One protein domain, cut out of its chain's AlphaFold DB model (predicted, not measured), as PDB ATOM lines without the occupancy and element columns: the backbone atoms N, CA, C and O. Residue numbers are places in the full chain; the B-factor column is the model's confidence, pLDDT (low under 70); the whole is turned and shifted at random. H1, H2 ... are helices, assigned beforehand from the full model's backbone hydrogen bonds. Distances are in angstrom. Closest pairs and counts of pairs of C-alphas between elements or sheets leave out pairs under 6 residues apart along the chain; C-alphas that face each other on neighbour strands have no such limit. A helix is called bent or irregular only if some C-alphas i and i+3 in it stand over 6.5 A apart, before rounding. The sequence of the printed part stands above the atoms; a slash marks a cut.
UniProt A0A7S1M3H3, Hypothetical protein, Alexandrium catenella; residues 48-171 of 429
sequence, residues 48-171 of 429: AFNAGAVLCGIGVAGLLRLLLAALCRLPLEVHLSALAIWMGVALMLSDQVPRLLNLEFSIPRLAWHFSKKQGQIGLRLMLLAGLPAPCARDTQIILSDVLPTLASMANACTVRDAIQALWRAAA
ATOM      1  N   ALA A  48       3.573 -29.549   0.206       62.50
ATOM      2  CA  ALA A  48       4.886 -29.010  -0.158       62.50
ATOM      3  C   ALA A  48       4.779 -27.821  -1.131       62.50
ATOM      4  O   ALA A  48       5.389 -26.777  -0.896       62.50
ATOM      5  N   PHE A  49       3.916 -27.913  -2.150       68.25
ATOM      6  CA  PHE A  49       3.647 -26.798  -3.060       68.25
ATOM      7  C   PHE A  49       3.066 -25.578  -2.336       68.25
ATOM      8  O   PHE A  49       3.458 -24.444  -2.615       68.25
ATOM      9  N   ASN A  50       2.142 -25.791  -1.395       66.44
ATOM     10  CA  ASN A  50       1.565 -24.694  -0.617       66.44
ATOM     11  C   ASN A  50       2.633 -24.022   0.260       66.44
ATOM     12  O   ASN A  50       2.716 -22.796   0.267       66.44
ATOM     13  N   ALA A  51       3.481 -24.802   0.939       64.94
ATOM     14  CA  ALA A  51       4.594 -24.277   1.735       64.94
ATOM     15  C   ALA A  51       5.617 -23.507   0.884       64.94
ATOM     16  O   ALA A  51       6.113 -22.462   1.299       64.94
ATOM     17  N   GLY A  52       5.898 -23.971  -0.334       65.62
ATOM     18  CA  GLY A  52       6.790 -23.255  -1.234       65.62
ATOM     19  C   GLY A  52       6.196 -21.937  -1.753       65.62
ATOM     20  O   GLY A  52       6.868 -20.906  -1.748       65.62
ATOM     21  N   ALA A  53       4.899 -21.921  -2.087       66.62
ATOM     22  CA  ALA A  53       4.199 -20.710  -2.524       66.62
ATOM     23  C   ALA A  53       4.187 -19.622  -1.441       66.62
ATOM     24  O   ALA A  53       4.373 -18.445  -1.756       66.62
ATOM     25  N   VAL A  54       4.020 -20.026  -0.172       63.12
ATOM     26  CA  VAL A  54       4.157 -19.155   1.007       63.12
ATOM     27  C   VAL A  54       5.502 -18.433   0.992       63.12
ATOM     28  O   VAL A  54       5.549 -17.207   1.084       63.12
ATOM     29  N   LEU A  55       6.590 -19.200   0.919       64.75
ATOM     30  CA  LEU A  55       7.946 -18.691   1.088       64.75
ATOM     31  C   LEU A  55       8.328 -17.732  -0.045       64.75
ATOM     32  O   LEU A  55       8.880 -16.663   0.220       64.75
ATOM     33  N   CYS A  56       7.921 -18.044  -1.280       68.56
ATOM     34  CA  CYS A  56       8.024 -17.114  -2.404       68.56
ATOM     35  C   CYS A  56       7.242 -15.822  -2.169       68.56
ATOM     36  O   CYS A  56       7.785 -14.743  -2.383       68.56
ATOM     37  N   GLY A  57       5.997 -15.911  -1.697       64.69
ATOM     38  CA  GLY A  57       5.169 -14.736  -1.434       64.69
ATOM     39  C   GLY A  57       5.756 -13.818  -0.361       64.69
ATOM     40  O   GLY A  57       5.842 -12.609  -0.574       64.69
ATOM     41  N   ILE A  58       6.204 -14.386   0.766       65.81
ATOM     42  CA  ILE A  58       6.881 -13.646   1.847       65.81
ATOM     43  C   ILE A  58       8.130 -12.953   1.303       65.81
ATOM     44  O   ILE A  58       8.335 -11.766   1.553       65.81
ATOM     45  N   GLY A  59       8.939 -13.682   0.535       65.00
ATOM     46  CA  GLY A  59      10.150 -13.142  -0.055       65.00
ATOM     47  C   GLY A  59       9.875 -12.008  -1.045       65.00
ATOM     48  O   GLY A  59      10.504 -10.964  -0.943       65.00
ATOM     49  N   VAL A  60       8.886 -12.147  -1.935       70.25
ATOM     50  CA  VAL A  60       8.498 -11.101  -2.901       70.25
ATOM     51  C   VAL A  60       7.925  -9.868  -2.201       70.25
ATOM     52  O   VAL A  60       8.294  -8.750  -2.550       70.25
ATOM     53  N   ALA A  61       7.053 -10.033  -1.203       63.12
ATOM     54  CA  ALA A  61       6.494  -8.904  -0.458       63.12
ATOM     55  C   ALA A  61       7.557  -8.187   0.390       63.12
ATOM     56  O   ALA A  61       7.559  -6.957   0.457       63.12
ATOM     57  N   GLY A  62       8.480  -8.948   0.988       64.62
ATOM     58  CA  GLY A  62       9.669  -8.421   1.653       64.62
ATOM     59  C   GLY A  62      10.528  -7.613   0.687       64.62
ATOM     60  O   GLY A  62      10.798  -6.449   0.956       64.62
ATOM     61  N   LEU A  63      10.853  -8.176  -0.480       62.56
ATOM     62  CA  LEU A  63      11.596  -7.496  -1.544       62.56
ATOM     63  C   LEU A  63      10.882  -6.253  -2.067       62.56
ATOM     64  O   LEU A  63      11.557  -5.271  -2.321       62.56
ATOM     65  N   LEU A  64       9.553  -6.255  -2.202       66.62
ATOM     66  CA  LEU A  64       8.784  -5.105  -2.686       66.62
ATOM     67  C   LEU A  64       8.753  -3.970  -1.653       66.62
ATOM     68  O   LEU A  64       8.995  -2.817  -2.000       66.62
ATOM     69  N   ARG A  65       8.504  -4.295  -0.376       63.59
ATOM     70  CA  ARG A  65       8.581  -3.339   0.741       63.59
ATOM     71  C   ARG A  65       9.996  -2.784   0.886       63.59
ATOM     72  O   ARG A  65      10.159  -1.590   1.117       63.59
ATOM     73  N   LEU A  66      11.000  -3.641   0.713       61.41
ATOM     74  CA  LEU A  66      12.402  -3.257   0.704       61.41
ATOM     75  C   LEU A  66      12.750  -2.444  -0.533       61.41
ATOM     76  O   LEU A  66      13.457  -1.485  -0.368       61.41
ATOM     77  N   LEU A  67      12.221  -2.707  -1.727       61.62
ATOM     78  CA  LEU A  67      12.412  -1.863  -2.916       61.62
ATOM     79  C   LEU A  67      11.809  -0.465  -2.724       61.62
ATOM     80  O   LEU A  67      12.422   0.527  -3.105       61.62
ATOM     81  N   LEU A  68      10.641  -0.391  -2.079       60.59
ATOM     82  CA  LEU A  68       9.996   0.861  -1.669       60.59
ATOM     83  C   LEU A  68      10.808   1.623  -0.607       60.59
ATOM     84  O   LEU A  68      10.800   2.851  -0.611       60.59
ATOM     85  N   ALA A  69      11.520   0.918   0.278       57.81
ATOM     86  CA  ALA A  69      12.373   1.510   1.314       57.81
ATOM     87  C   ALA A  69      13.835   1.749   0.863       57.81
ATOM     88  O   ALA A  69      14.494   2.664   1.346       57.81
ATOM     89  N   ALA A  70      14.343   0.956  -0.081       47.75
ATOM     90  CA  ALA A  70      15.740   0.845  -0.512       47.75
ATOM     91  C   ALA A  70      16.053   1.682  -1.755       47.75
ATOM     92  O   ALA A  70      17.082   1.485  -2.401       47.75
ATOM     93  N   LEU A  71      15.256   2.722  -2.006       54.47
ATOM     94  CA  LEU A  71      15.752   3.906  -2.708       54.47
ATOM     95  C   LEU A  71      16.955   4.556  -1.984       54.47
ATOM     96  O   LEU A  71      17.594   5.424  -2.565       54.47
ATOM     97  N   CYS A  72      17.340   4.090  -0.782       45.91
ATOM     98  CA  CYS A  72      18.650   4.321  -0.166       45.91
ATOM     99  C   CYS A  72      19.141   3.093   0.651       45.91
ATOM    100  O   CYS A  72      18.725   2.909   1.789       45.91
ATOM    101  N   ARG A  73      20.104   2.329   0.097       50.34
ATOM    102  CA  ARG A  73      20.917   1.232   0.704       50.34
ATOM    103  C   ARG A  73      20.201  -0.103   0.995       50.34
ATOM    104  O   ARG A  73      19.088  -0.144   1.494       50.34
ATOM    105  N   LEU A  74      20.888  -1.211   0.683       47.72
ATOM    106  CA  LEU A  74      20.379  -2.591   0.746       47.72
ATOM    107  C   LEU A  74      20.711  -3.280   2.094       47.72
ATOM    108  O   LEU A  74      21.880  -3.580   2.336       47.72
ATOM    109  N   PRO A  75      19.720  -3.562   2.962       61.22
ATOM    110  CA  PRO A  75      19.919  -4.266   4.233       61.22
ATOM    111  C   PRO A  75      19.935  -5.805   4.094       61.22
ATOM    112  O   PRO A  75      19.456  -6.374   3.109       61.22
ATOM    113  N   LEU A  76      20.434  -6.492   5.136       61.94
ATOM    114  CA  LEU A  76      20.446  -7.961   5.324       61.94
ATOM    115  C   LEU A  76      19.073  -8.621   5.065       61.94
ATOM    116  O   LEU A  76      18.980  -9.761   4.614       61.94
ATOM    117  N   GLU A  77      18.002  -7.866   5.285       59.81
ATOM    118  CA  GLU A  77      16.615  -8.263   5.046       59.81
ATOM    119  C   GLU A  77      16.357  -8.668   3.582       59.81
ATOM    120  O   GLU A  77      15.580  -9.590   3.327       59.81
ATOM    121  N   VAL A  78      17.070  -8.070   2.614       62.19
ATOM    122  CA  VAL A  78      16.940  -8.434   1.190       62.19
ATOM    123  C   VAL A  78      17.481  -9.840   0.932       62.19
ATOM    124  O   VAL A  78      16.860 -10.611   0.200       62.19
ATOM    125  N   HIS A  79      18.568 -10.234   1.597       62.50
ATOM    126  CA  HIS A  79      19.159 -11.566   1.440       62.50
ATOM    127  C   HIS A  79      18.260 -12.652   2.039       62.50
ATOM    128  O   HIS A  79      18.051 -13.690   1.414       62.50
ATOM    129  N   LEU A  80      17.657 -12.388   3.203       62.41
ATOM    130  CA  LEU A  80      16.676 -13.290   3.814       62.41
ATOM    131  C   LEU A  80      15.422 -13.436   2.944       62.41
ATOM    132  O   LEU A  80      14.913 -14.544   2.777       62.41
ATOM    133  N   SER A  81      14.956 -12.340   2.342       64.12
ATOM    134  CA  SER A  81      13.817 -12.384   1.426       64.12
ATOM    135  C   SER A  81      14.136 -13.172   0.148       64.12
ATOM    136  O   SER A  81      13.346 -14.030  -0.235       64.12
ATOM    137  N   ALA A  82      15.320 -12.997  -0.449       62.91
ATOM    138  CA  ALA A  82      15.764 -13.768  -1.610       62.91
ATOM    139  C   ALA A  82      15.925 -15.267  -1.292       62.91
ATOM    140  O   ALA A  82      15.476 -16.109  -2.070       62.91
ATOM    141  N   LEU A  83      16.499 -15.612  -0.134       66.38
ATOM    142  CA  LEU A  83      16.619 -16.998   0.331       66.38
ATOM    143  C   LEU A  83      15.241 -17.652   0.506       66.38
ATOM    144  O   LEU A  83      15.034 -18.786   0.074       66.38
ATOM    145  N   ALA A  84      14.275 -16.925   1.078       67.06
ATOM    146  CA  ALA A  84      12.899 -17.394   1.193       67.06
ATOM    147  C   ALA A  84      12.262 -17.641  -0.188       67.06
ATOM    148  O   ALA A  84      11.612 -18.671  -0.374       67.06
ATOM    149  N   ILE A  85      12.505 -16.775  -1.184       66.56
ATOM    150  CA  ILE A  85      12.043 -17.010  -2.565       66.56
ATOM    151  C   ILE A  85      12.623 -18.309  -3.117       66.56
ATOM    152  O   ILE A  85      11.861 -19.150  -3.588       66.56
ATOM    153  N   TRP A  86      13.941 -18.493  -3.039       68.56
ATOM    154  CA  TRP A  86      14.615 -19.670  -3.591       68.56
ATOM    155  C   TRP A  86      14.178 -20.973  -2.923       68.56
ATOM    156  O   TRP A  86      13.858 -21.941  -3.614       68.56
ATOM    157  N   MET A  87      14.089 -20.985  -1.592       66.75
ATOM    158  CA  MET A  87      13.590 -22.135  -0.838       66.75
ATOM    159  C   MET A  87      12.130 -22.442  -1.192       66.75
ATOM    160  O   MET A  87      11.751 -23.605  -1.333       66.75
ATOM    161  N   GLY A  88      11.321 -21.401  -1.404       69.00
ATOM    162  CA  GLY A  88       9.951 -21.546  -1.871       69.00
ATOM    163  C   GLY A  88       9.856 -22.187  -3.256       69.00
ATOM    164  O   GLY A  88       9.130 -23.164  -3.432       69.00
ATOM    165  N   VAL A  89      10.646 -21.701  -4.218       70.50
ATOM    166  CA  VAL A  89      10.698 -22.239  -5.587       70.50
ATOM    167  C   VAL A  89      11.137 -23.705  -5.575       70.50
ATOM    168  O   VAL A  89      10.516 -24.526  -6.247       70.50
ATOM    169  N   ALA A  90      12.142 -24.057  -4.769       70.19
ATOM    170  CA  ALA A  90      12.635 -25.428  -4.649       70.19
ATOM    171  C   ALA A  90      11.568 -26.401  -4.111       70.19
ATOM    172  O   ALA A  90      11.382 -27.480  -4.672       70.19
ATOM    173  N   LEU A  91      10.822 -26.006  -3.073       72.19
ATOM    174  CA  LEU A  91       9.732 -26.812  -2.503       72.19
ATOM    175  C   LEU A  91       8.528 -26.946  -3.445       72.19
ATOM    176  O   LEU A  91       7.832 -27.959  -3.431       72.19
ATOM    177  N   MET A  92       8.265 -25.933  -4.276       67.75
ATOM    178  CA  MET A  92       7.229 -26.032  -5.307       67.75
ATOM    179  C   MET A  92       7.661 -26.951  -6.443       67.75
ATOM    180  O   MET A  92       6.853 -27.749  -6.913       67.75
ATOM    181  N   LEU A  93       8.920 -26.854  -6.875       71.25
ATOM    182  CA  LEU A  93       9.470 -27.722  -7.908       71.25
ATOM    183  C   LEU A  93       9.482 -29.181  -7.450       71.25
ATOM    184  O   LEU A  93       9.063 -30.032  -8.223       71.25
ATOM    185  N   SER A  94       9.852 -29.492  -6.206       75.25
ATOM    186  CA  SER A  94       9.894 -30.885  -5.733       75.25
ATOM    187  C   SER A  94       8.528 -31.590  -5.751       75.25
ATOM    188  O   SER A  94       8.469 -32.778  -6.059       75.25
ATOM    189  N   ASP A  95       7.428 -30.870  -5.501       72.81
ATOM    190  CA  ASP A  95       6.059 -31.413  -5.561       72.81
ATOM    191  C   ASP A  95       5.516 -31.509  -7.004       72.81
ATOM    192  O   ASP A  95       4.640 -32.321  -7.306       72.81
ATOM    193  N   GLN A  96       6.028 -30.673  -7.917       67.94
ATOM    194  CA  GLN A  96       5.565 -30.591  -9.310       67.94
ATOM    195  C   GLN A  96       6.409 -31.418 -10.281       67.94
ATOM    196  O   GLN A  96       5.885 -31.848 -11.303       67.94
ATOM    197  N   VAL A  97       7.682 -31.679  -9.976       73.19
ATOM    198  CA  VAL A  97       8.587 -32.500 -10.796       73.19
ATOM    199  C   VAL A  97       7.992 -33.884 -11.088       73.19
ATOM    200  O   VAL A  97       7.947 -34.239 -12.263       73.19
ATOM    201  N   PRO A  98       7.423 -34.630 -10.118       72.38
ATOM    202  CA  PRO A  98       6.772 -35.911 -10.408       72.38
ATOM    203  C   PRO A  98       5.575 -35.777 -11.363       72.38
ATOM    204  O   PRO A  98       5.351 -36.637 -12.207       72.38
ATOM    205  N   ARG A  99       4.817 -34.675 -11.269       68.94
ATOM    206  CA  ARG A  99       3.636 -34.413 -12.115       68.94
ATOM    207  C   ARG A  99       4.018 -33.954 -13.526       68.94
ATOM    208  O   ARG A  99       3.338 -34.296 -14.486       68.94
ATOM    209  N   LEU A 100       5.107 -33.197 -13.649       64.56
ATOM    210  CA  LEU A 100       5.692 -32.778 -14.924       64.56
ATOM    211  C   LEU A 100       6.328 -33.957 -15.669       64.56
ATOM    212  O   LEU A 100       6.177 -34.056 -16.883       64.56
ATOM    213  N   LEU A 101       6.998 -34.858 -14.944       72.19
ATOM    214  CA  LEU A 101       7.588 -36.078 -15.503       72.19
ATOM    215  C   LEU A 101       6.524 -37.041 -16.049       72.19
ATOM    216  O   LEU A 101       6.779 -37.727 -17.031       72.19
ATOM    217  N   ASN A 102       5.312 -37.021 -15.489       76.75
ATOM    218  CA  ASN A 102       4.177 -37.800 -15.987       76.75
ATOM    219  C   ASN A 102       3.507 -37.204 -17.246       76.75
ATOM    220  O   ASN A 102       2.460 -37.695 -17.653       76.75
ATOM    221  N   LEU A 103       4.080 -36.166 -17.878       62.41
ATOM    222  CA  LEU A 103       3.619 -35.547 -19.140       62.41
ATOM    223  C   LEU A 103       2.182 -34.979 -19.139       62.41
ATOM    224  O   LEU A 103       1.713 -34.485 -20.162       62.41
ATOM    225  N   GLU A 104       1.489 -34.961 -18.000       67.94
ATOM    226  CA  GLU A 104       0.106 -34.469 -17.900       67.94
ATOM    227  C   GLU A 104      -0.010 -32.935 -18.016       67.94
ATOM    228  O   GLU A 104      -1.108 -32.397 -18.188       67.94
ATOM    229  N   PHE A 105       1.109 -32.199 -17.951       66.12
ATOM    230  CA  PHE A 105       1.117 -30.736 -17.881       66.12
ATOM    231  C   PHE A 105       2.059 -30.071 -18.878       66.12
ATOM    232  O   PHE A 105       3.247 -30.371 -18.947       66.12
ATOM    233  N   SER A 106       1.549 -29.057 -19.581       78.94
ATOM    234  CA  SER A 106       2.388 -28.151 -20.361       78.94
ATOM    235  C   SER A 106       3.018 -27.081 -19.457       78.94
ATOM    236  O   SER A 106       2.339 -26.458 -18.635       78.94
ATOM    237  N   ILE A 107       4.322 -26.829 -19.633       77.44
ATOM    238  CA  ILE A 107       5.091 -25.797 -18.907       77.44
ATOM    239  C   ILE A 107       4.372 -24.429 -18.886       77.44
ATOM    240  O   ILE A 107       4.299 -23.823 -17.814       77.44
ATOM    241  N   PRO A 108       3.756 -23.944 -19.989       76.50
ATOM    242  CA  PRO A 108       3.031 -22.674 -19.983       76.50
ATOM    243  C   PRO A 108       1.827 -22.659 -19.033       76.50
ATOM    244  O   PRO A 108       1.563 -21.641 -18.396       76.50
ATOM    245  N   ARG A 109       1.105 -23.782 -18.891       74.50
ATOM    246  CA  ARG A 109      -0.015 -23.881 -17.943       74.50
ATOM    247  C   ARG A 109       0.483 -23.832 -16.507       74.50
ATOM    248  O   ARG A 109      -0.108 -23.124 -15.696       74.50
ATOM    249  N   LEU A 110       1.579 -24.526 -16.200       73.38
ATOM    250  CA  LEU A 110       2.188 -24.466 -14.872       73.38
ATOM    251  C   LEU A 110       2.650 -23.039 -14.541       73.38
ATOM    252  O   LEU A 110       2.311 -22.522 -13.477       73.38
ATOM    253  N   ALA A 111       3.353 -22.383 -15.469       72.12
ATOM    254  CA  ALA A 111       3.804 -21.002 -15.314       72.12
ATOM    255  C   ALA A 111       2.628 -20.033 -15.110       72.12
ATOM    256  O   ALA A 111       2.673 -19.174 -14.229       72.12
ATOM    257  N   TRP A 112       1.536 -20.209 -15.862       76.00
ATOM    258  CA  TRP A 112       0.307 -19.436 -15.689       76.00
ATOM    259  C   TRP A 112      -0.337 -19.654 -14.314       76.00
ATOM    260  O   TRP A 112      -0.660 -18.688 -13.624       76.00
ATOM    261  N   HIS A 113      -0.496 -20.906 -13.874       75.25
ATOM    262  CA  HIS A 113      -1.049 -21.220 -12.552       75.25
ATOM    263  C   HIS A 113      -0.186 -20.669 -11.418       75.25
ATOM    264  O   HIS A 113      -0.722 -20.140 -10.440       75.25
ATOM    265  N   PHE A 114       1.134 -20.762 -11.563       74.06
ATOM    266  CA  PHE A 114       2.093 -20.196 -10.627       74.06
ATOM    267  C   PHE A 114       1.965 -18.674 -10.560       74.06
ATOM    268  O   PHE A 114       1.737 -18.137  -9.480       74.06
ATOM    269  N   SER A 115       2.024 -17.991 -11.706       71.62
ATOM    270  CA  SER A 115       1.878 -16.534 -11.793       71.62
ATOM    271  C   SER A 115       0.548 -16.067 -11.196       71.62
ATOM    272  O   SER A 115       0.515 -15.149 -10.379       71.62
ATOM    273  N   LYS A 116      -0.551 -16.775 -11.491       76.88
ATOM    274  CA  LYS A 116      -1.871 -16.492 -10.919       76.88
ATOM    275  C   LYS A 116      -1.887 -16.635  -9.394       76.88
ATOM    276  O   LYS A 116      -2.392 -15.742  -8.715       76.88
ATOM    277  N   LYS A 117      -1.331 -17.723  -8.841       75.19
ATOM    278  CA  LYS A 117      -1.239 -17.917  -7.382       75.19
ATOM    279  C   LYS A 117      -0.333 -16.868  -6.731       75.19
ATOM    280  O   LYS A 117      -0.732 -16.284  -5.729       75.19
ATOM    281  N   GLN A 118       0.831 -16.577  -7.309       74.12
ATOM    282  CA  GLN A 118       1.736 -15.539  -6.807       74.12
ATOM    283  C   GLN A 118       1.091 -14.153  -6.841       74.12
ATOM    284  O   GLN A 118       1.190 -13.420  -5.863       74.12
ATOM    285  N   GLY A 119       0.349 -13.815  -7.898       74.62
ATOM    286  CA  GLY A 119      -0.416 -12.571  -7.971       74.62
ATOM    287  C   GLY A 119      -1.470 -12.462  -6.865       74.62
ATOM    288  O   GLY A 119      -1.599 -11.413  -6.238       74.62
ATOM    289  N   GLN A 120      -2.183 -13.552  -6.560       79.31
ATOM    290  CA  GLN A 120      -3.148 -13.588  -5.455       79.31
ATOM    291  C   GLN A 120      -2.484 -13.435  -4.082       79.31
ATOM    292  O   GLN A 120      -2.994 -12.692  -3.242       79.31
ATOM    293  N   ILE A 121      -1.358 -14.120  -3.853       79.06
ATOM    294  CA  ILE A 121      -0.582 -14.007  -2.610       79.06
ATOM    295  C   ILE A 121      -0.036 -12.585  -2.468       79.06
ATOM    296  O   ILE A 121      -0.265 -11.944  -1.446       79.06
ATOM    297  N   GLY A 122       0.632 -12.074  -3.502       74.44
ATOM    298  CA  GLY A 122       1.233 -10.745  -3.519       74.44
ATOM    299  C   GLY A 122       0.206  -9.649  -3.260       74.44
ATOM    300  O   GLY A 122       0.420  -8.806  -2.396       74.44
ATOM    301  N   LEU A 123      -0.955  -9.708  -3.917       78.81
ATOM    302  CA  LEU A 123      -2.019  -8.729  -3.711       78.81
ATOM    303  C   LEU A 123      -2.588  -8.775  -2.282       78.81
ATOM    304  O   LEU A 123      -2.839  -7.729  -1.687       78.81
ATOM    305  N   ARG A 124      -2.750  -9.968  -1.698       82.06
ATOM    306  CA  ARG A 124      -3.182 -10.138  -0.298       82.06
ATOM    307  C   ARG A 124      -2.134  -9.625   0.694       82.06
ATOM    308  O   ARG A 124      -2.492  -8.965   1.666       82.06
ATOM    309  N   LEU A 125      -0.849  -9.863   0.431       78.25
ATOM    310  CA  LEU A 125       0.252  -9.336   1.243       78.25
ATOM    311  C   LEU A 125       0.372  -7.810   1.128       78.25
ATOM    312  O   LEU A 125       0.581  -7.152   2.143       78.25
ATOM    313  N   MET A 126       0.167  -7.236  -0.061       73.00
ATOM    314  CA  MET A 126       0.064  -5.782  -0.238       73.00
ATOM    315  C   MET A 126      -1.097  -5.203   0.573       73.00
ATOM    316  O   MET A 126      -0.944  -4.167   1.212       73.00
ATOM    317  N   LEU A 127      -2.239  -5.894   0.595       81.56
ATOM    318  CA  LEU A 127      -3.392  -5.519   1.411       81.56
ATOM    319  C   LEU A 127      -3.052  -5.504   2.902       81.56
ATOM    320  O   LEU A 127      -3.332  -4.521   3.582       81.56
ATOM    321  N   LEU A 128      -2.398  -6.561   3.391       82.50
ATOM    322  CA  LEU A 128      -1.942  -6.656   4.777       82.50
ATOM    323  C   LEU A 128      -0.939  -5.542   5.122       82.50
ATOM    324  O   LEU A 128      -1.031  -4.952   6.195       82.50
ATOM    325  N   ALA A 129      -0.017  -5.229   4.206       74.56
ATOM    326  CA  ALA A 129       0.971  -4.166   4.372       74.56
ATOM    327  C   ALA A 129       0.355  -2.755   4.361       74.56
ATOM    328  O   ALA A 129       0.899  -1.857   4.997       74.56
ATOM    329  N   GLY A 130      -0.768  -2.561   3.663       73.69
ATOM    330  CA  GLY A 130      -1.501  -1.293   3.625       73.69
ATOM    331  C   GLY A 130      -2.369  -1.023   4.859       73.69
ATOM    332  O   GLY A 130      -2.855   0.095   5.029       73.69
ATOM    333  N   LEU A 131      -2.587  -2.016   5.730       80.56
ATOM    334  CA  LEU A 131      -3.338  -1.815   6.968       80.56
ATOM    335  C   LEU A 131      -2.482  -1.037   7.987       80.56
ATOM    336  O   LEU A 131      -1.348  -1.427   8.246       80.56
ATOM    337  N   PRO A 132      -3.022   0.011   8.646       76.50
ATOM    338  CA  PRO A 132      -2.240   0.868   9.549       76.50
ATOM    339  C   PRO A 132      -1.732   0.145  10.810       76.50
ATOM    340  O   PRO A 132      -0.774   0.585  11.433       76.50
ATOM    341  N   ALA A 133      -2.380  -0.958  11.190       82.75
ATOM    342  CA  ALA A 133      -1.993  -1.822  12.302       82.75
ATOM    343  C   ALA A 133      -2.599  -3.217  12.060       82.75
ATOM    344  O   ALA A 133      -3.752  -3.438  12.447       82.75
ATOM    345  N   PRO A 134      -1.933  -4.120  11.318       82.94
ATOM    346  CA  PRO A 134      -2.455  -5.462  11.070       82.94
ATOM    347  C   PRO A 134      -2.469  -6.267  12.376       82.94
ATOM    348  O   PRO A 134      -1.454  -6.352  13.063       82.94
ATOM    349  N   CYS A 135      -3.613  -6.857  12.734       83.88
ATOM    350  CA  CYS A 135      -3.689  -7.794  13.857       83.88
ATOM    351  C   CYS A 135      -3.557  -9.247  13.368       83.88
ATOM    352  O   CYS A 135      -3.795  -9.539  12.196       83.88
ATOM    353  N   ALA A 136      -3.217 -10.180  14.266       79.75
ATOM    354  CA  ALA A 136      -3.074 -11.608  13.938       79.75
ATOM    355  C   ALA A 136      -4.314 -12.187  13.229       79.75
ATOM    356  O   ALA A 136      -4.204 -12.982  12.295       79.75
ATOM    357  N   ARG A 137      -5.499 -11.705  13.615       78.50
ATOM    358  CA  ARG A 137      -6.771 -12.088  13.003       78.50
ATOM    359  C   ARG A 137      -6.900 -11.600  11.558       78.50
ATOM    360  O   ARG A 137      -7.334 -12.382  10.719       78.50
ATOM    361  N   ASP A 138      -6.487 -10.367  11.247       81.88
ATOM    362  CA  ASP A 138      -6.486  -9.855   9.865       81.88
ATOM    363  C   ASP A 138      -5.582 -10.716   8.981       81.88
ATOM    364  O   ASP A 138      -5.988 -11.133   7.898       81.88
ATOM    365  N   THR A 139      -4.384 -11.046   9.477       83.00
ATOM    366  CA  THR A 139      -3.442 -11.950   8.805       83.00
ATOM    367  C   THR A 139      -4.078 -13.313   8.557       83.00
ATOM    368  O   THR A 139      -3.978 -13.843   7.452       83.00
ATOM    369  N   GLN A 140      -4.784 -13.864   9.548       82.38
ATOM    370  CA  GLN A 140      -5.487 -15.133   9.399       82.38
ATOM    371  C   GLN A 140      -6.533 -15.069   8.282       82.38
ATOM    372  O   GLN A 140      -6.547 -15.950   7.436       82.38
ATOM    373  N   ILE A 141      -7.379 -14.042   8.234       79.50
ATOM    374  CA  ILE A 141      -8.436 -13.930   7.213       79.50
ATOM    375  C   ILE A 141      -7.830 -13.732   5.836       79.50
ATOM    376  O   ILE A 141      -8.137 -14.486   4.915       79.50
ATOM    377  N   ILE A 142      -6.911 -12.771   5.726       82.44
ATOM    378  CA  ILE A 142      -6.258 -12.420   4.469       82.44
ATOM    379  C   ILE A 142      -5.548 -13.635   3.880       82.44
ATOM    380  O   ILE A 142      -5.616 -13.857   2.671       82.44
ATOM    381  N   LEU A 143      -4.894 -14.442   4.715       83.19
ATOM    382  CA  LEU A 143      -4.116 -15.589   4.262       83.19
ATOM    383  C   LEU A 143      -4.900 -16.903   4.245       83.19
ATOM    384  O   LEU A 143      -4.457 -17.820   3.565       83.19
ATOM    385  N   SER A 144      -6.046 -17.021   4.924       79.69
ATOM    386  CA  SER A 144      -6.740 -18.308   5.112       79.69
ATOM    387  C   SER A 144      -7.100 -19.029   3.816       79.69
ATOM    388  O   SER A 144      -6.942 -20.246   3.758       79.69
ATOM    389  N   ASP A 145      -7.504 -18.311   2.763       74.00
ATOM    390  CA  ASP A 145      -7.881 -18.981   1.509       74.00
ATOM    391  C   ASP A 145      -6.682 -19.438   0.679       74.00
ATOM    392  O   ASP A 145      -6.799 -20.374  -0.107       74.00
ATOM    393  N   VAL A 146      -5.542 -18.753   0.794       74.81
ATOM    394  CA  VAL A 146      -4.387 -19.013  -0.082       74.81
ATOM    395  C   VAL A 146      -3.327 -19.839   0.630       74.81
ATOM    396  O   VAL A 146      -2.689 -20.692   0.019       74.81
ATOM    397  N   LEU A 147      -3.152 -19.590   1.925       76.06
ATOM    398  CA  LEU A 147      -2.117 -20.142   2.790       76.06
ATOM    399  C   LEU A 147      -2.745 -20.510   4.152       76.06
ATOM    400  O   LEU A 147      -2.388 -19.928   5.180       76.06
ATOM    401  N   PRO A 148      -3.685 -21.478   4.191       73.00
ATOM    402  CA  PRO A 148      -4.390 -21.872   5.418       73.00
ATOM    403  C   PRO A 148      -3.433 -22.325   6.530       73.00
ATOM    404  O   PRO A 148      -3.697 -22.102   7.712       73.00
ATOM    405  N   THR A 149      -2.288 -22.905   6.159       74.62
ATOM    406  CA  THR A 149      -1.215 -23.285   7.085       74.62
ATOM    407  C   THR A 149      -0.626 -22.064   7.788       74.62
ATOM    408  O   THR A 149      -0.628 -22.019   9.017       74.62
ATOM    409  N   LEU A 150      -0.220 -21.030   7.047       74.12
ATOM    410  CA  LEU A 150       0.245 -19.772   7.640       74.12
ATOM    411  C   LEU A 150      -0.829 -19.088   8.475       74.12
ATOM    412  O   LEU A 150      -0.534 -18.590   9.556       74.12
ATOM    413  N   ALA A 151      -2.068 -19.062   7.986       76.75
ATOM    414  CA  ALA A 151      -3.175 -18.458   8.711       76.75
ATOM    415  C   ALA A 151      -3.369 -19.120  10.087       76.75
ATOM    416  O   ALA A 151      -3.604 -18.431  11.076       76.75
ATOM    417  N   SER A 152      -3.210 -20.447  10.170       74.06
ATOM    418  CA  SER A 152      -3.256 -21.175  11.443       74.06
ATOM    419  C   SER A 152      -2.067 -20.864  12.363       74.06
ATOM    420  O   SER A 152      -2.239 -20.794  13.578       74.06
ATOM    421  N   MET A 153      -0.884 -20.614  11.792       76.94
ATOM    422  CA  MET A 153       0.327 -20.254  12.537       76.94
ATOM    423  C   MET A 153       0.321 -18.802  13.021       76.94
ATOM    424  O   MET A 153       0.914 -18.514  14.052       76.94
ATOM    425  N   ALA A 154      -0.363 -17.889  12.326       76.31
ATOM    426  CA  ALA A 154      -0.399 -16.468  12.678       76.31
ATOM    427  C   ALA A 154      -0.991 -16.191  14.076       76.31
ATOM    428  O   ALA A 154      -0.693 -15.160  14.670       76.31
ATOM    429  N   ASN A 155      -1.797 -17.114  14.610       73.69
ATOM    430  CA  ASN A 155      -2.360 -17.030  15.962       73.69
ATOM    431  C   ASN A 155      -1.521 -17.747  17.030       73.69
ATOM    432  O   ASN A 155      -1.913 -17.769  18.197       73.69
ATOM    433  N   ALA A 156      -0.411 -18.381  16.657       81.38
ATOM    434  CA  ALA A 156       0.433 -19.086  17.602       81.38
ATOM    435  C   ALA A 156       1.242 -18.090  18.442       81.38
ATOM    436  O   ALA A 156       2.062 -17.342  17.917       81.38
ATOM    437  N   CYS A 157       1.037 -18.102  19.760       80.88
ATOM    438  CA  CYS A 157       1.837 -17.304  20.692       80.88
ATOM    439  C   CYS A 157       3.222 -17.922  20.936       80.88
ATOM    440  O   CYS A 157       4.140 -17.230  21.369       80.88
ATOM    441  N   THR A 158       3.376 -19.222  20.663       85.12
ATOM    442  CA  THR A 158       4.628 -19.961  20.846       85.12
ATOM    443  C   THR A 158       4.979 -20.793  19.613       85.12
ATOM    444  O   THR A 158       4.110 -21.212  18.846       85.12
ATOM    445  N   VAL A 159       6.270 -21.104  19.444       74.56
ATOM    446  CA  VAL A 159       6.755 -22.008  18.382       74.56
ATOM    447  C   VAL A 159       6.068 -23.378  18.468       74.56
ATOM    448  O   VAL A 159       5.722 -23.970  17.448       74.56
ATOM    449  N   ARG A 160       5.799 -23.859  19.688       82.50
ATOM    450  CA  ARG A 160       5.088 -25.121  19.926       82.50
ATOM    451  C   ARG A 160       3.655 -25.072  19.394       82.50
ATOM    452  O   ARG A 160       3.236 -26.021  18.734       82.50
ATOM    453  N   ASP A 161       2.930 -23.979  19.626       77.88
ATOM    454  CA  ASP A 161       1.566 -23.801  19.112       77.88
ATOM    455  C   ASP A 161       1.549 -23.734  17.584       77.88
ATOM    456  O   ASP A 161       0.659 -24.306  16.954       77.88
ATOM    457  N   ALA A 162       2.560 -23.099  16.980       77.19
ATOM    458  CA  ALA A 162       2.702 -23.006  15.530       77.19
ATOM    459  C   ALA A 162       2.941 -24.388  14.904       77.19
ATOM    460  O   ALA A 162       2.277 -24.755  13.933       77.19
ATOM    461  N   ILE A 163       3.827 -25.189  15.507       78.06
ATOM    462  CA  ILE A 163       4.080 -26.576  15.097       78.06
ATOM    463  C   ILE A 163       2.806 -27.414  15.255       78.06
ATOM    464  O   ILE A 163       2.422 -28.129  14.333       78.06
ATOM    465  N   GLN A 164       2.094 -27.309  16.380       83.12
ATOM    466  CA  GLN A 164       0.842 -28.045  16.577       83.12
ATOM    467  C   GLN A 164      -0.261 -27.633  15.597       83.12
ATOM    468  O   GLN A 164      -1.020 -28.489  15.145       83.12
ATOM    469  N   ALA A 165      -0.369 -26.345  15.264       76.81
ATOM    470  CA  ALA A 165      -1.302 -25.856  14.254       76.81
ATOM    471  C   ALA A 165      -0.982 -26.456  12.877       76.81
ATOM    472  O   ALA A 165      -1.891 -26.932  12.196       76.81
ATOM    473  N   LEU A 166       0.306 -26.535  12.521       78.00
ATOM    474  CA  LEU A 166       0.783 -27.179  11.297       78.00
ATOM    475  C   LEU A 166       0.422 -28.674  11.255       78.00
ATOM    476  O   LEU A 166      -0.144 -29.144  10.269       78.00
ATOM    477  N   TRP A 167       0.668 -29.410  12.345       80.56
ATOM    478  CA  TRP A 167       0.299 -30.827  12.459       80.56
ATOM    479  C   TRP A 167      -1.214 -31.047  12.370       80.56
ATOM    480  O   TRP A 167      -1.663 -31.961  11.683       80.56
ATOM    481  N   ARG A 168      -2.024 -30.191  13.007       79.88
ATOM    482  CA  ARG A 168      -3.493 -30.252  12.914       79.88
ATOM    483  C   ARG A 168      -3.988 -29.942  11.502       79.88
ATOM    484  O   ARG A 168      -4.899 -30.611  11.019       79.88
ATOM    485  N   ALA A 169      -3.387 -28.968  10.822       72.69
ATOM    486  CA  ALA A 169      -3.700 -28.665   9.428       72.69
ATOM    487  C   ALA A 169      -3.359 -29.851   8.504       72.69
ATOM    488  O   ALA A 169      -4.148 -30.182   7.624       72.69
ATOM    489  N   ALA A 170      -2.244 -30.545   8.755       72.38
ATOM    490  CA  ALA A 170      -1.883 -31.759   8.027       72.38
ATOM    491  C   ALA A 170      -2.858 -32.919   8.314       72.38
ATOM    492  O   ALA A 170      -3.359 -33.540   7.381       72.38
ATOM    493  N   ALA A 171      -3.205 -33.164   9.581       75.56
ATOM    494  CA  ALA A 171      -4.078 -34.271   9.985       75.56
ATOM    495  C   ALA A 171      -5.556 -34.069   9.589       75.56
ATOM    496  O   ALA A 171      -6.254 -35.016   9.226       75.56
TER     497      ALA A 171
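What this domain is: This is residues 48 to 171 of the 429 residues of the protein "Hypothetical protein" of Alexandrium catenella (UniProt A0A7S1M3H3). Three long helices form one part, with H1 in the middle, H2 folded back beside it as a hairpin, and H3 crossing H1 at a steep tilt. From the end of H3 the chain zigzags through three shorter helices, H4, H5 and H6, side by side, with H6 farthest from the middle. The printed part has 124 residues with six named helices, H1 to H6 in chain order, and no named strand: all helix. It is compact, with a radius of gyration of the C-alphas of 15.7 A and spans of 46 by 40 by 23 A.

How they stand to each other: H1, residues 48 to 69, touches H2, residues 76 to 101, at a shallow tilt of 30 degrees, opposite ways; their closest C-alphas, Gly 52 and Gly 88, are 3.6 A apart. H1, with residues 53 to 61 alone, touches residues 117 to 126 of H3, residues 107 to 130, at a steep tilt of 53 degrees, the same way; the closest C-alphas are those of Gly 57 and Ile 121, 5.9 A. H2 and H3 are only just apart, closest 8.1 A. Residues 121 to 128 of H3 touch H4, residues 136 to 144, in a hairpin with a shallow tilt of 19 degrees; the closest C-alphas are those of Arg 124 and Ile 142, 6.1 A. H4 and H5, residues 148 to 153, form a hairpin; their closest C-alphas, Gln 140 and Ala 151, are 4.1 A apart. H5 and H6, residues 159 to 171, form another; their closest C-alphas, Met 153 and Ala 162, are 4.7 A apart. Every O i to N i+4 pair is within hydrogen-bond range in H1, H3, H4, H5 and H6, and 19 of 22 are in H2.

Where its parts are: H1 begins at C-alpha 48, (4.886, -29.010, -0.158), and is 31.5 A long. H2, 37.3 A, has a kink of 40 degrees near residue 95 and is only just irregular: C-alphas 95 and 98 are 6.7 A apart. H3 is 33.9 A and H6 18.4 A long, ending at C-alpha 171, (-4.078, -34.271, 9.985).

The domain as a whole: The farthest C-alphas, Cys 72 and Asn 102, are 47.3 A apart. The printed part has no cut and no long link. The mean pLDDT of the printed part is 71.6, with 47 residues under 70, among them 61 to 88.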